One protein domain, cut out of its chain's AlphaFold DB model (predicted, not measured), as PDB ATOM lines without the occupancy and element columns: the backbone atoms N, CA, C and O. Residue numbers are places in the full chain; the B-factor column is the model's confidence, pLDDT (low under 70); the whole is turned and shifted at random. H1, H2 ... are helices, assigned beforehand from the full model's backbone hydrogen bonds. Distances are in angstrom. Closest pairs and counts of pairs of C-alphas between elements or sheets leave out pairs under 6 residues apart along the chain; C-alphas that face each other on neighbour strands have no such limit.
ATOM      1  N   LEU A 192      98.453 121.920 117.208       86.00
ATOM      2  CA  LEU A 192      99.037 122.095 115.875       86.00
ATOM      3  C   LEU A 192      98.956 123.567 115.456       86.00
ATOM      4  O   LEU A 192      99.982 124.187 115.214       86.00
ATOM      5  N   ASP A 193      97.754 124.129 115.457       84.00
ATOM      6  CA  ASP A 193      97.457 125.493 115.028       84.00
ATOM      7  C   ASP A 193      98.182 126.530 115.907       84.00
ATOM      8  O   ASP A 193      98.756 127.489 115.389       84.00
ATOM      9  N   LYS A 194      98.273 126.283 117.226       87.56
ATOM     10  CA  LYS A 194      99.108 127.075 118.152       87.56
ATOM     11  C   LYS A 194     100.589 127.029 117.773       87.56
ATOM     12  O   LYS A 194     101.244 128.063 117.754       87.56
ATOM     13  N   CYS A 195     101.114 125.854 117.423       88.56
ATOM     14  CA  CYS A 195     102.488 125.690 116.943       88.56
ATOM     15  C   CYS A 195     102.726 126.285 115.540       88.56
ATOM     16  O   CYS A 195     103.855 126.665 115.239       88.56
ATOM     17  N   LEU A 196     101.699 126.392 114.692       89.00
ATOM     18  CA  LEU A 196     101.781 127.066 113.389       89.00
ATOM     19  C   LEU A 196     101.838 128.592 113.531       89.00
ATOM     20  O   LEU A 196     102.561 129.248 112.791       89.00
ATOM     21  N   GLN A 197     101.145 129.149 114.527       88.06
ATOM     22  CA  GLN A 197     101.200 130.578 114.868       88.06
ATOM     23  C   GLN A 197     102.430 130.963 115.717       88.06
ATOM     24  O   GLN A 197     102.682 132.144 115.949       88.06
ATOM     25  N   ASP A 198     103.206 129.987 116.198       90.56
ATOM     26  CA  ASP A 198     104.367 130.209 117.059       90.56
ATOM     27  C   ASP A 198     105.649 130.411 116.233       90.56
ATOM     28  O   ASP A 198     106.291 129.449 115.809       90.56
ATOM     29  N   GLU A 199     106.067 131.672 116.071       91.94
ATOM     30  CA  GLU A 199     107.295 132.091 115.361       91.94
ATOM     31  C   GLU A 199     108.537 131.249 115.709       91.94
ATOM     32  O   GLU A 199     109.390 130.995 114.861       91.94
ATOM     33  N   LYS A 200     108.658 130.797 116.964       92.69
ATOM     34  CA  LYS A 200     109.828 130.058 117.466       92.69
ATOM     35  C   LYS A 200     109.694 128.546 117.299       92.69
ATOM     36  O   LYS A 200     110.687 127.840 117.452       92.69
ATOM     37  N   VAL A 201     108.494 128.039 117.012       92.62
ATOM     38  CA  VAL A 201     108.321 126.699 116.440       92.62
ATOM     39  C   VAL A 201     108.640 126.745 114.949       92.62
ATOM     40  O   VAL A 201     109.392 125.888 114.501       92.62
ATOM     41  N   GLN A 202     108.171 127.760 114.213       93.81
ATOM     42  CA  GLN A 202     108.448 127.902 112.776       93.81
ATOM     43  C   GLN A 202     109.949 128.054 112.492       93.81
ATOM     44  O   GLN A 202     110.519 127.201 111.815       93.81
ATOM     45  N   ALA A 203     110.636 129.001 113.139       91.69
ATOM     46  CA  ALA A 203     112.095 129.108 113.050       91.69
ATOM     47  C   ALA A 203     112.814 127.815 113.496       91.69
ATOM     48  O   ALA A 203     113.870 127.465 112.977       91.69
ATOM     49  N   GLY A 204     112.238 127.067 114.446       91.12
ATOM     50  CA  GLY A 204     112.758 125.769 114.886       91.12
ATOM     51  C   GLY A 204     112.574 124.629 113.874       91.12
ATOM     52  O   GLY A 204     113.329 123.662 113.938       91.12
ATOM     53  N   LEU A 205     111.600 124.733 112.962       93.38
ATOM     54  CA  LEU A 205     111.376 123.820 111.835       93.38
ATOM     55  C   LEU A 205     112.277 124.186 110.646       93.38
ATOM     56  O   LEU A 205     112.944 123.311 110.096       93.38
ATOM     57  N   GLU A 206     112.386 125.480 110.327       93.88
ATOM     58  CA  GLU A 206     113.302 126.016 109.310       93.88
ATOM     59  C   GLU A 206     114.759 125.610 109.593       93.88
ATOM     60  O   GLU A 206     115.438 125.080 108.715       93.88
ATOM     61  N   ILE A 207     115.214 125.770 110.844       93.00
ATOM     62  CA  ILE A 207     116.568 125.408 111.300       93.00
ATOM     63  C   ILE A 207     116.902 123.919 111.092       93.00
ATOM     64  O   ILE A 207     118.065 123.583 110.878       93.00
ATOM     65  N   ILE A 208     115.912 123.018 111.139       91.81
ATOM     66  CA  ILE A 208     116.113 121.576 110.892       91.81
ATOM     67  C   ILE A 208     115.769 121.148 109.456       91.81
ATOM     68  O   ILE A 208     115.814 119.955 109.158       91.81
ATOM     69  N   GLY A 209     115.410 122.086 108.573       92.12
ATOM     70  CA  GLY A 209     114.992 121.789 107.201       92.12
ATOM     71  C   GLY A 209     113.708 120.955 107.123       92.12
ATOM     72  O   GLY A 209     113.623 120.037 106.305       92.12
ATOM     73  N   LYS A 210     112.734 121.219 108.004       93.75
ATOM     74  CA  LYS A 210     111.446 120.506 108.071       93.75
ATOM     75  C   LYS A 210     110.257 121.459 108.035       93.75
ATOM     76  O   LYS A 210     110.401 122.669 108.154       93.75
ATOM     77  N   ASP A 211     109.078 120.884 107.840       92.31
ATOM     78  CA  ASP A 211     107.848 121.578 107.483       92.31
ATOM     79  C   ASP A 211     106.678 121.242 108.435       92.31
ATOM     80  O   ASP A 211     106.823 120.577 109.469       92.31
ATOM     81  N   GLU A 212     105.475 121.686 108.066       91.12
ATOM     82  CA  GLU A 212     104.238 121.346 108.769       91.12
ATOM     83  C   GLU A 212     103.921 119.834 108.737       91.12
ATOM     84  O   GLU A 212     103.332 119.324 109.697       91.12
ATOM     85  N   ALA A 213     104.292 119.091 107.685       91.25
ATOM     86  CA  ALA A 213     104.063 117.648 107.630       91.25
ATOM     87  C   ALA A 213     104.873 116.910 108.709       91.25
ATOM     88  O   ALA A 213     104.305 116.114 109.461       91.25
ATOM     89  N   PHE A 214     106.156 117.250 108.871       94.56
ATOM     90  CA  PHE A 214     106.979 116.739 109.971       94.56
ATOM     91  C   PHE A 214     106.412 117.119 111.350       94.56
ATOM     92  O   PHE A 214     106.354 116.280 112.252       94.56
ATOM     93  N   LEU A 215     105.924 118.355 111.527       92.56
ATOM     94  CA  LEU A 215     105.265 118.767 112.773       92.56
ATOM     95  C   LEU A 215     104.025 117.901 113.073       92.56
ATOM     96  O   LEU A 215     103.852 117.446 114.207       92.56
ATOM     97  N   LYS A 216     103.180 117.627 112.070       93.25
ATOM     98  CA  LYS A 216     102.012 116.738 112.200       93.25
ATOM     99  C   LYS A 216     102.422 115.320 112.605       93.25
ATOM    100  O   LYS A 216     101.814 114.762 113.524       93.25
ATOM    101  N   GLU A 217     103.462 114.762 111.985       94.31
ATOM    102  CA  GLU A 217     103.985 113.435 112.329       94.31
ATOM    103  C   GLU A 217     104.540 113.395 113.763       94.31
ATOM    104  O   GLU A 217     104.165 112.524 114.548       94.31
ATOM    105  N   LEU A 218     105.345 114.384 114.159       93.31
ATOM    106  CA  LEU A 218     105.906 114.509 115.509       93.31
ATOM    107  C   LEU A 218     104.811 114.603 116.590       93.31
ATOM    108  O   LEU A 218     104.917 113.967 117.647       93.31
ATOM    109  N   LEU A 219     103.729 115.347 116.330       92.25
ATOM    110  CA  LEU A 219     102.563 115.402 117.220       92.25
ATOM    111  C   LEU A 219     101.811 114.058 117.277       92.25
ATOM    112  O   LEU A 219     101.378 113.650 118.360       92.25
ATOM    113  N   ALA A 220     101.666 113.353 116.150       91.06
ATOM    114  CA  ALA A 220     101.013 112.043 116.084       91.06
ATOM    115  C   ALA A 220     101.824 110.948 116.802       91.06
ATOM    116  O   ALA A 220     101.283 110.225 117.642       91.06
ATOM    117  N   TYR A 221     103.136 110.888 116.566       93.25
ATOM    118  CA  TYR A 221     104.072 109.999 117.256       93.25
ATOM    119  C   TYR A 221     104.004 110.172 118.783       93.25
ATOM    120  O   TYR A 221     103.877 109.202 119.533       93.25
ATOM    121  N   ARG A 222     103.985 111.418 119.268       92.69
ATOM    122  CA  ARG A 222     103.917 111.706 120.710       92.69
ATOM    123  C   ARG A 222     102.573 111.315 121.338       92.69
ATOM    124  O   ARG A 222     102.538 110.962 122.518       92.69
ATOM    125  N   ARG A 223     101.482 111.284 120.559       89.56
ATOM    126  CA  ARG A 223     100.208 110.656 120.967       89.56
ATOM    127  C   ARG A 223     100.326 109.125 121.024       89.56
ATOM    128  O   ARG A 223      99.893 108.552 122.021       89.56
ATOM    129  N   LYS A 224     100.954 108.480 120.025       91.56
ATOM    130  CA  LYS A 224     101.165 107.014 119.955       91.56
ATOM    131  C   LYS A 224     101.845 106.472 121.219       91.56
ATOM    132  O   LYS A 224     101.290 105.587 121.865       91.56
ATOM    133  N   ILE A 225     102.957 107.076 121.650       89.38
ATOM    134  CA  ILE A 225     103.690 106.669 122.870       89.38
ATOM    135  C   ILE A 225     103.014 107.106 124.191       89.38
ATOM    136  O   ILE A 225     103.641 107.106 125.249       89.38
ATOM    137  N   LYS A 226     101.741 107.533 124.159       89.44
ATOM    138  CA  LYS A 226     100.953 108.003 125.319       89.44
ATOM    139  C   LYS A 226     101.615 109.154 126.106       89.44
ATOM    140  O   LYS A 226     101.384 109.310 127.307       89.44
ATOM    141  N   LYS A 227     102.425 109.988 125.438       88.38
ATOM    142  CA  LYS A 227     103.089 111.181 126.003       88.38
ATOM    143  C   LYS A 227     102.866 112.417 125.108       88.38
ATOM    144  O   LYS A 227     103.840 113.007 124.635       88.38
ATOM    145  N   PRO A 228     101.604 112.819 124.845       89.25
ATOM    146  CA  PRO A 228     101.320 113.976 124.003       89.25
ATOM    147  C   PRO A 228     101.932 115.252 124.590       89.25
ATOM    148  O   PRO A 228     101.996 115.429 125.811       89.25
ATOM    149  N   PHE A 229     102.355 116.169 123.720       87.94
ATOM    150  CA  PHE A 229     102.700 117.520 124.151       87.94
ATOM    151  C   PHE A 229     101.460 118.248 124.683       87.94
ATOM    152  O   PHE A 229     100.344 118.018 124.220       87.94
ATOM    153  N   LYS A 230     101.681 119.138 125.656       85.88
ATOM    154  CA  LYS A 230     100.647 120.002 126.250       85.88
ATOM    155  C   LYS A 230     100.816 121.482 125.890       85.88
ATOM    156  O   LYS A 230      99.893 122.252 126.104       85.88
ATOM    157  N   THR A 231     101.997 121.862 125.401       89.88
ATOM    158  CA  THR A 231     102.397 123.237 125.081       89.88
ATOM    159  C   THR A 231     103.422 123.245 123.949       89.88
ATOM    160  O   THR A 231     104.161 122.279 123.732       89.88
ATOM    161  N   GLU A 232     103.496 124.386 123.280       91.19
ATOM    162  CA  GLU A 232     104.382 124.753 122.176       91.19
ATOM    163  C   GLU A 232     105.845 124.696 122.639       91.19
ATOM    164  O   GLU A 232     106.721 124.180 121.948       91.19
ATOM    165  N   LEU A 233     106.103 125.119 123.884       87.56
ATOM    166  CA  LEU A 233     107.414 125.029 124.535       87.56
ATOM    167  C   LEU A 233     107.963 123.590 124.573       87.56
ATOM    168  O   LEU A 233     109.170 123.392 124.437       87.56
ATOM    169  N   GLY A 234     107.090 122.586 124.722       90.94
ATOM    170  CA  GLY A 234     107.480 121.178 124.655       90.94
ATOM    171  C   GLY A 234     107.918 120.751 123.251       90.94
ATOM    172  O   GLY A 234     108.891 120.011 123.122       90.94
ATOM    173  N   VAL A 235     107.242 121.254 122.213       93.62
ATOM    174  CA  VAL A 235     107.595 121.013 120.804       93.62
ATOM    175  C   VAL A 235     108.935 121.675 120.478       93.62
ATOM    176  O   VAL A 235     109.861 120.979 120.067       93.62
ATOM    177  N   ARG A 236     109.088 122.977 120.776       94.62
ATOM    178  CA  ARG A 236     110.352 123.729 120.619       94.62
ATOM    179  C   ARG A 236     111.544 123.003 121.260       94.62
ATOM    180  O   ARG A 236     112.616 122.935 120.666       94.62
ATOM    181  N   GLY A 237     111.355 122.440 122.457       94.75
ATOM    182  CA  GLY A 237     112.395 121.687 123.165       94.75
ATOM    183  C   GLY A 237     112.848 120.417 122.434       94.75
ATOM    184  O   GLY A 237     114.038 120.117 122.425       94.75
ATOM    185  N   VAL A 238     111.931 119.695 121.779       95.44
ATOM    186  CA  VAL A 238     112.282 118.499 120.994       95.44
ATOM    187  C   VAL A 238     112.912 118.866 119.649       95.44
ATOM    188  O   VAL A 238     113.888 118.223 119.273       95.44
ATOM    189  N   LEU A 239     112.443 119.926 118.977       95.81
ATOM    190  CA  LEU A 239     113.075 120.445 117.753       95.81
ATOM    191  C   LEU A 239     114.532 120.870 118.012       95.81
ATOM    192  O   LEU A 239     115.437 120.436 117.302       95.81
ATOM    193  N   LYS A 240     114.781 121.620 119.097       95.62
ATOM    194  CA  LYS A 240     116.139 121.992 119.526       95.62
ATOM    195  C   LYS A 240     117.012 120.766 119.817       95.62
ATOM    196  O   LYS A 240     118.152 120.705 119.375       95.62
ATOM    197  N   ASN A 241     116.483 119.777 120.537       95.69
ATOM    198  CA  ASN A 241     117.229 118.561 120.863       95.69
ATOM    199  C   ASN A 241     117.579 117.716 119.618       95.69
ATOM    200  O   ASN A 241     118.663 117.135 119.570       95.69
ATOM    201  N   LEU A 242     116.700 117.671 118.605       95.00
ATOM    202  CA  LEU A 242     116.977 117.047 117.304       95.00
ATOM    203  C   LEU A 242     118.109 117.777 116.567       95.00
ATOM    204  O   LEU A 242     119.087 117.139 116.185       95.00
ATOM    205  N   HIS A 243     118.010 119.105 116.439       94.19
ATOM    206  CA  HIS A 243     119.039 119.962 115.840       94.19
ATOM    207  C   HIS A 243     120.414 119.777 116.501       94.19
ATOM    208  O   HIS A 243     121.391 119.423 115.842       94.19
ATOM    209  N   ASP A 244     120.481 119.951 117.823       94.31
ATOM    210  CA  ASP A 244     121.734 119.879 118.575       94.31
ATOM    211  C   ASP A 244     122.358 118.476 118.503       94.31
ATOM    212  O   ASP A 244     123.581 118.337 118.456       94.31
ATOM    213  N   THR A 245     121.530 117.425 118.450       94.00
ATOM    214  CA  THR A 245     122.007 116.046 118.271       94.00
ATOM    215  C   THR A 245     122.492 115.789 116.843       94.00
ATOM    216  O   THR A 245     123.478 115.073 116.674       94.00
ATOM    217  N   SER A 246     121.862 116.387 115.827       94.31
ATOM    218  CA  SER A 246     122.317 116.313 114.431       94.31
ATOM    219  C   SER A 246     123.703 116.937 114.284       94.31
ATOM    220  O   SER A 246     124.629 116.248 113.858       94.31
ATOM    221  N   ILE A 247     123.907 118.159 114.792       93.12
ATOM    222  CA  ILE A 247     125.234 118.802 114.834       93.12
ATOM    223  C   ILE A 247     126.249 117.939 115.602       93.12
ATOM    224  O   ILE A 247     127.364 117.727 115.131       93.12
ATOM    225  N   ALA A 248     125.877 117.409 116.770       91.69
ATOM    226  CA  ALA A 248     126.796 116.653 117.624       91.69
ATOM    227  C   ALA A 248     127.124 115.227 117.130       91.69
ATOM    228  O   ALA A 248     128.018 114.594 117.695       91.69
ATOM    229  N   THR A 249     126.407 114.693 116.132       90.06
ATOM    230  CA  THR A 249     126.589 113.304 115.655       90.06
ATOM    231  C   THR A 249     126.714 113.143 114.140       90.06
ATOM    232  O   THR A 249     127.024 112.045 113.686       90.06
ATOM    233  N   GLY A 250     126.480 114.198 113.357       90.50
ATOM    234  CA  GLY A 250     126.500 114.168 111.890       90.50
ATOM    235  C   GLY A 250     125.323 113.428 111.238       90.50
ATOM    236  O   GLY A 250     125.289 113.323 110.016       90.50
ATOM    237  N   LYS A 251     124.370 112.909 112.025       92.38
ATOM    238  CA  LYS A 251     123.195 112.175 111.528       92.38
ATOM    239  C   LYS A 251     122.108 113.107 111.010       92.38
ATOM    240  O   LYS A 251     121.903 114.190 111.567       92.38
ATOM    241  N   SER A 252     121.361 112.661 109.999       94.56
ATOM    242  CA  SER A 252     120.200 113.408 109.508       94.56
ATOM    243  C   SER A 252     119.071 113.473 110.546       94.56
ATOM    244  O   SER A 252     118.949 112.628 111.437       94.56
ATOM    245  N   ILE A 253     118.217 114.491 110.430       94.06
ATOM    246  CA  ILE A 253     117.054 114.673 111.313       94.06
ATOM    247  C   ILE A 253     116.080 113.489 111.192       94.06
ATOM    248  O   ILE A 253     115.497 113.078 112.194       94.06
ATOM    249  N   ASP A 254     115.956 112.899 110.000       94.00
ATOM    250  CA  ASP A 254     115.102 111.735 109.746       94.00
ATOM    251  C   ASP A 254     115.656 110.456 110.386       94.00
ATOM    252  O   ASP A 254     114.904 109.736 111.036       94.00
ATOM    253  N   GLU A 255     116.971 110.202 110.309       93.31
ATOM    254  CA  GLU A 255     117.613 109.112 111.066       93.31
ATOM    255  C   GLU A 255     117.383 109.270 112.572       93.31
ATOM    256  O   GLU A 255     117.017 108.316 113.258       93.31
ATOM    257  N   LEU A 256     117.595 110.476 113.107       93.88
ATOM    258  CA  LEU A 256     117.422 110.757 114.532       93.88
ATOM    259  C   LEU A 256     115.966 110.592 114.978       93.88
ATOM    260  O   LEU A 256     115.716 110.096 116.079       93.88
ATOM    261  N   PHE A 257     115.007 110.955 114.126       95.31
ATOM    262  CA  PHE A 257     113.593 110.744 114.399       95.31
ATOM    263  C   PHE A 257     113.195 109.265 114.271       95.31
ATOM    264  O   PHE A 257     112.478 108.769 115.138       95.31
ATOM    265  N   ALA A 258     113.739 108.520 113.304       94.19
ATOM    266  CA  ALA A 258     113.574 107.069 113.214       94.19
ATOM    267  C   ALA A 258     114.109 106.361 114.474       94.19
ATOM    268  O   ALA A 258     113.375 105.593 115.094       94.19
ATOM    269  N   TYR A 259     115.313 106.706 114.953       92.81
ATOM    270  CA  TYR A 259     115.840 106.192 116.228       92.81
ATOM    271  C   TYR A 259     114.963 106.552 117.437       92.81
ATOM    272  O   TYR A 259     114.898 105.775 118.393       92.81
ATOM    273  N   MET A 260     114.281 107.706 117.423       93.94
ATOM    274  CA  MET A 260     113.276 108.012 118.443       93.94
ATOM    275  C   MET A 260     112.069 107.076 118.336       93.94
ATOM    276  O   MET A 260     111.651 106.535 119.360       93.94
ATOM    277  N   GLN A 261     111.533 106.868 117.128       93.12
ATOM    278  CA  GLN A 261     110.369 106.012 116.884       93.12
ATOM    279  C   GLN A 261     110.632 104.540 117.240       93.12
ATOM    280  O   GLN A 261     109.809 103.936 117.925       93.12
ATOM    281  N   GLU A 262     111.781 103.982 116.838       92.06
ATOM    282  CA  GLU A 262     112.208 102.603 117.139       92.06
ATOM    283  C   GLU A 262     112.264 102.300 118.642       92.06
ATOM    284  O   GLU A 262     112.016 101.172 119.067       92.06
ATOM    285  N   ARG A 263     112.633 103.301 119.452       91.19
ATOM    286  CA  ARG A 263     112.921 103.152 120.888       91.19
ATOM    287  C   ARG A 263     111.851 103.773 121.789       91.19
ATOM    288  O   ARG A 263     112.062 103.886 122.995       91.19
ATOM    289  N   GLU A 264     110.735 104.213 121.203       92.00
ATOM    290  CA  GLU A 264     109.648 104.971 121.846       92.00
ATOM    291  C   GLU A 264     110.133 106.182 122.680       92.00
ATOM    292  O   GLU A 264     109.529 106.590 123.678       92.00
ATOM    293  N   TRP A 265     111.254 106.790 122.273       92.31
ATOM    294  CA  TRP A 265     111.895 107.874 123.012       92.31
ATOM    295  C   TRP A 265     111.110 109.185 122.933       92.31
ATOM    296  O   TRP A 265     110.598 109.599 121.890       92.31
ATOM    297  N   GLN A 266     111.051 109.891 124.064       91.38
ATOM    298  CA  GLN A 266     110.340 111.167 124.182       91.38
ATOM    299  C   GLN A 266     111.088 112.351 123.553       91.38
ATOM    300  O   GLN A 266     110.467 113.342 123.173       91.38
ATOM    301  N   THR A 267     112.414 112.254 123.487       92.12
ATOM    302  CA  THR A 267     113.357 113.197 122.877       92.12
ATOM    303  C   THR A 267     114.682 112.456 122.656       92.12
ATOM    304  O   THR A 267     114.855 111.360 123.194       92.12
ATOM    305  N   ILE A 268     115.615 113.035 121.904       92.06
ATOM    306  CA  ILE A 268     116.934 112.453 121.640       92.06
ATOM    307  C   ILE A 268     118.038 113.409 122.088       92.06
ATOM    308  O   ILE A 268     117.871 114.623 122.031       92.06
ATOM    309  N   GLN A 269     119.150 112.862 122.572       92.12
ATOM    310  CA  GLN A 269     120.357 113.607 122.929       92.12
ATOM    311  C   GLN A 269     121.576 112.796 122.481       92.12
ATOM    312  O   GLN A 269     121.538 111.563 122.509       92.12
ATOM    313  N   ALA A 270     122.669 113.467 122.109       88.31
ATOM    314  CA  ALA A 270     123.887 112.815 121.610       88.31
ATOM    315  C   ALA A 270     124.433 111.722 122.554       88.31
ATOM    316  O   ALA A 270     124.909 110.682 122.100       88.31
ATOM    317  N   ASP A 271     124.299 111.903 123.871       85.75
ATOM    318  CA  ASP A 271     124.757 110.928 124.866       85.75
ATOM    319  C   ASP A 271     123.954 109.619 124.861       85.75
ATOM    320  O   ASP A 271     124.520 108.562 125.136       85.75
ATOM    321  N   TYR A 272     122.672 109.650 124.471       85.25
ATOM    322  CA  TYR A 272     121.851 108.436 124.343       85.25
ATOM    323  C   TYR A 272     122.308 107.573 123.156       85.25
ATOM    324  O   TYR A 272     122.095 106.362 123.134       85.25
ATOM    325  N   LEU A 273     122.941 108.195 122.158       81.38
ATOM    326  CA  LEU A 273     123.531 107.497 121.020       81.38
ATOM    327  C   LEU A 273     124.911 106.932 121.385       81.38
ATOM    328  O   LEU A 273     125.211 105.799 121.008       81.38
ATOM    329  N   ARG A 274     125.708 107.640 122.202       73.75
ATOM    330  CA  ARG A 274     126.992 107.127 122.724       73.75
ATOM    331  C   ARG A 274     126.839 105.841 123.545       73.75
ATOM    332  O   ARG A 274     127.693 104.964 123.449       73.75
ATOM    333  N   SER A 275     125.754 105.694 124.308       58.62
ATOM    334  CA  SER A 275     125.443 104.466 125.059       58.62
ATOM    335  C   SER A 275     124.798 103.349 124.222       58.62
ATOM    336  O   SER A 275     124.565 102.265 124.753       58.62
ATOM    337  N   SER A 276     124.524 103.582 122.931       51.25
ATOM    338  CA  SER A 276     123.917 102.587 122.028       51.25
ATOM    339  C   SER A 276     124.923 101.738 121.239       51.25
ATOM    340  O   SER A 276     124.547 100.700 120.695       51.25
TER     341      SER A 276
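What this domain is: This is residues 192 to 276 of the 310 residues of an uncharacterized protein of Nitratiruptor sp. YY08-10 (UniProt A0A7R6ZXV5). One long helix, H4, is the spine of a small all-helix body: H2 runs side by side with its first part, while H3 and H5 form a loosely spaced pair, nearly in line with each other in direction and set crosswise to H4. The two shortest helices sit at opposite ends of the body, H1 near the first residues of H4 and H6 beside its last turns, where residues 244 to 249 of H4 touch it. The printed part has 85 residues, with six named helices in the order H1, H2, H3, H4, H5, H6 and no named strand. It is compact, with a radius of gyration of the C-alphas of 12.1 A, and spans 36 by 27 by 19 A.

How they stand to each other: The hub is H4, residues 232 to 249, which touches four other helices. With residues 232 to 240 alone it touches H2, residues 199 to 206; their closest C-alphas, those of Val 201 and Arg 236, are 5.5 A apart. H2 and H4 run the same way at a shallow tilt of 31 degrees. With residues 242 to 246 alone H4 touches H5, residues 253 to 262, closest at the C-alphas of Ser 246 and Ile 253, 6.3 A apart. H4 and H5 are only just about perpendicular, at 72 degrees. With residues 244 to 249 alone H4 touches H6, residues 270 to 274, closest at the C-alphas of Thr 245 and Ala 270, 5.0 A apart. With residues 232 to 235 alone H4 only just touches H1, residues 192 to 196, with 3 pairs of C-alphas within 8 A; the closest are Cys 195 and Glu 232, 5.6 A apart. H1 also touches H3, residues 212 to 224, the closest C-alphas being those of Leu 192 and Lys 216, 7.1 A apart. H1 and H2 touch only at the corner by their link, and only just, with 3 pairs within 8 A; their closest C-alphas, those of Cys 195 and Val 201, are 5.9 A apart. H3 and H4 are near each other, with 6 pairs of C-alphas within 10 A. H3 and H5 are close but not clearly touching, with the C-alphas of Tyr 221 and Gln 261 7.5 A apart, and run the same way at a shallow tilt of 16 degrees. H6 is apart from H3, for instance. In each of the six helices every O i to N i+4 pair is within hydrogen-bond range.

Where its parts are: H4 measures 25.8 A from first to last C-alpha, from (104.382, 124.753, 122.176) at residue 232 to (126.589, 113.304, 115.655) at residue 249. H3 measures 18.4 A, H5 14.3 A and H2 10.5 A. H1 begins at C-alpha 192, (99.037, 122.095, 115.875), and H6 ends at C-alpha 274, (126.992, 107.127, 122.724).

The domain as a whole: The two C-alphas farthest apart are those of Gln 197 and Ser 275, 37.1 A. The printed part has no cut and no long link. The mean pLDDT of the printed part is 90.6, and residues 275 to 276 are under 70.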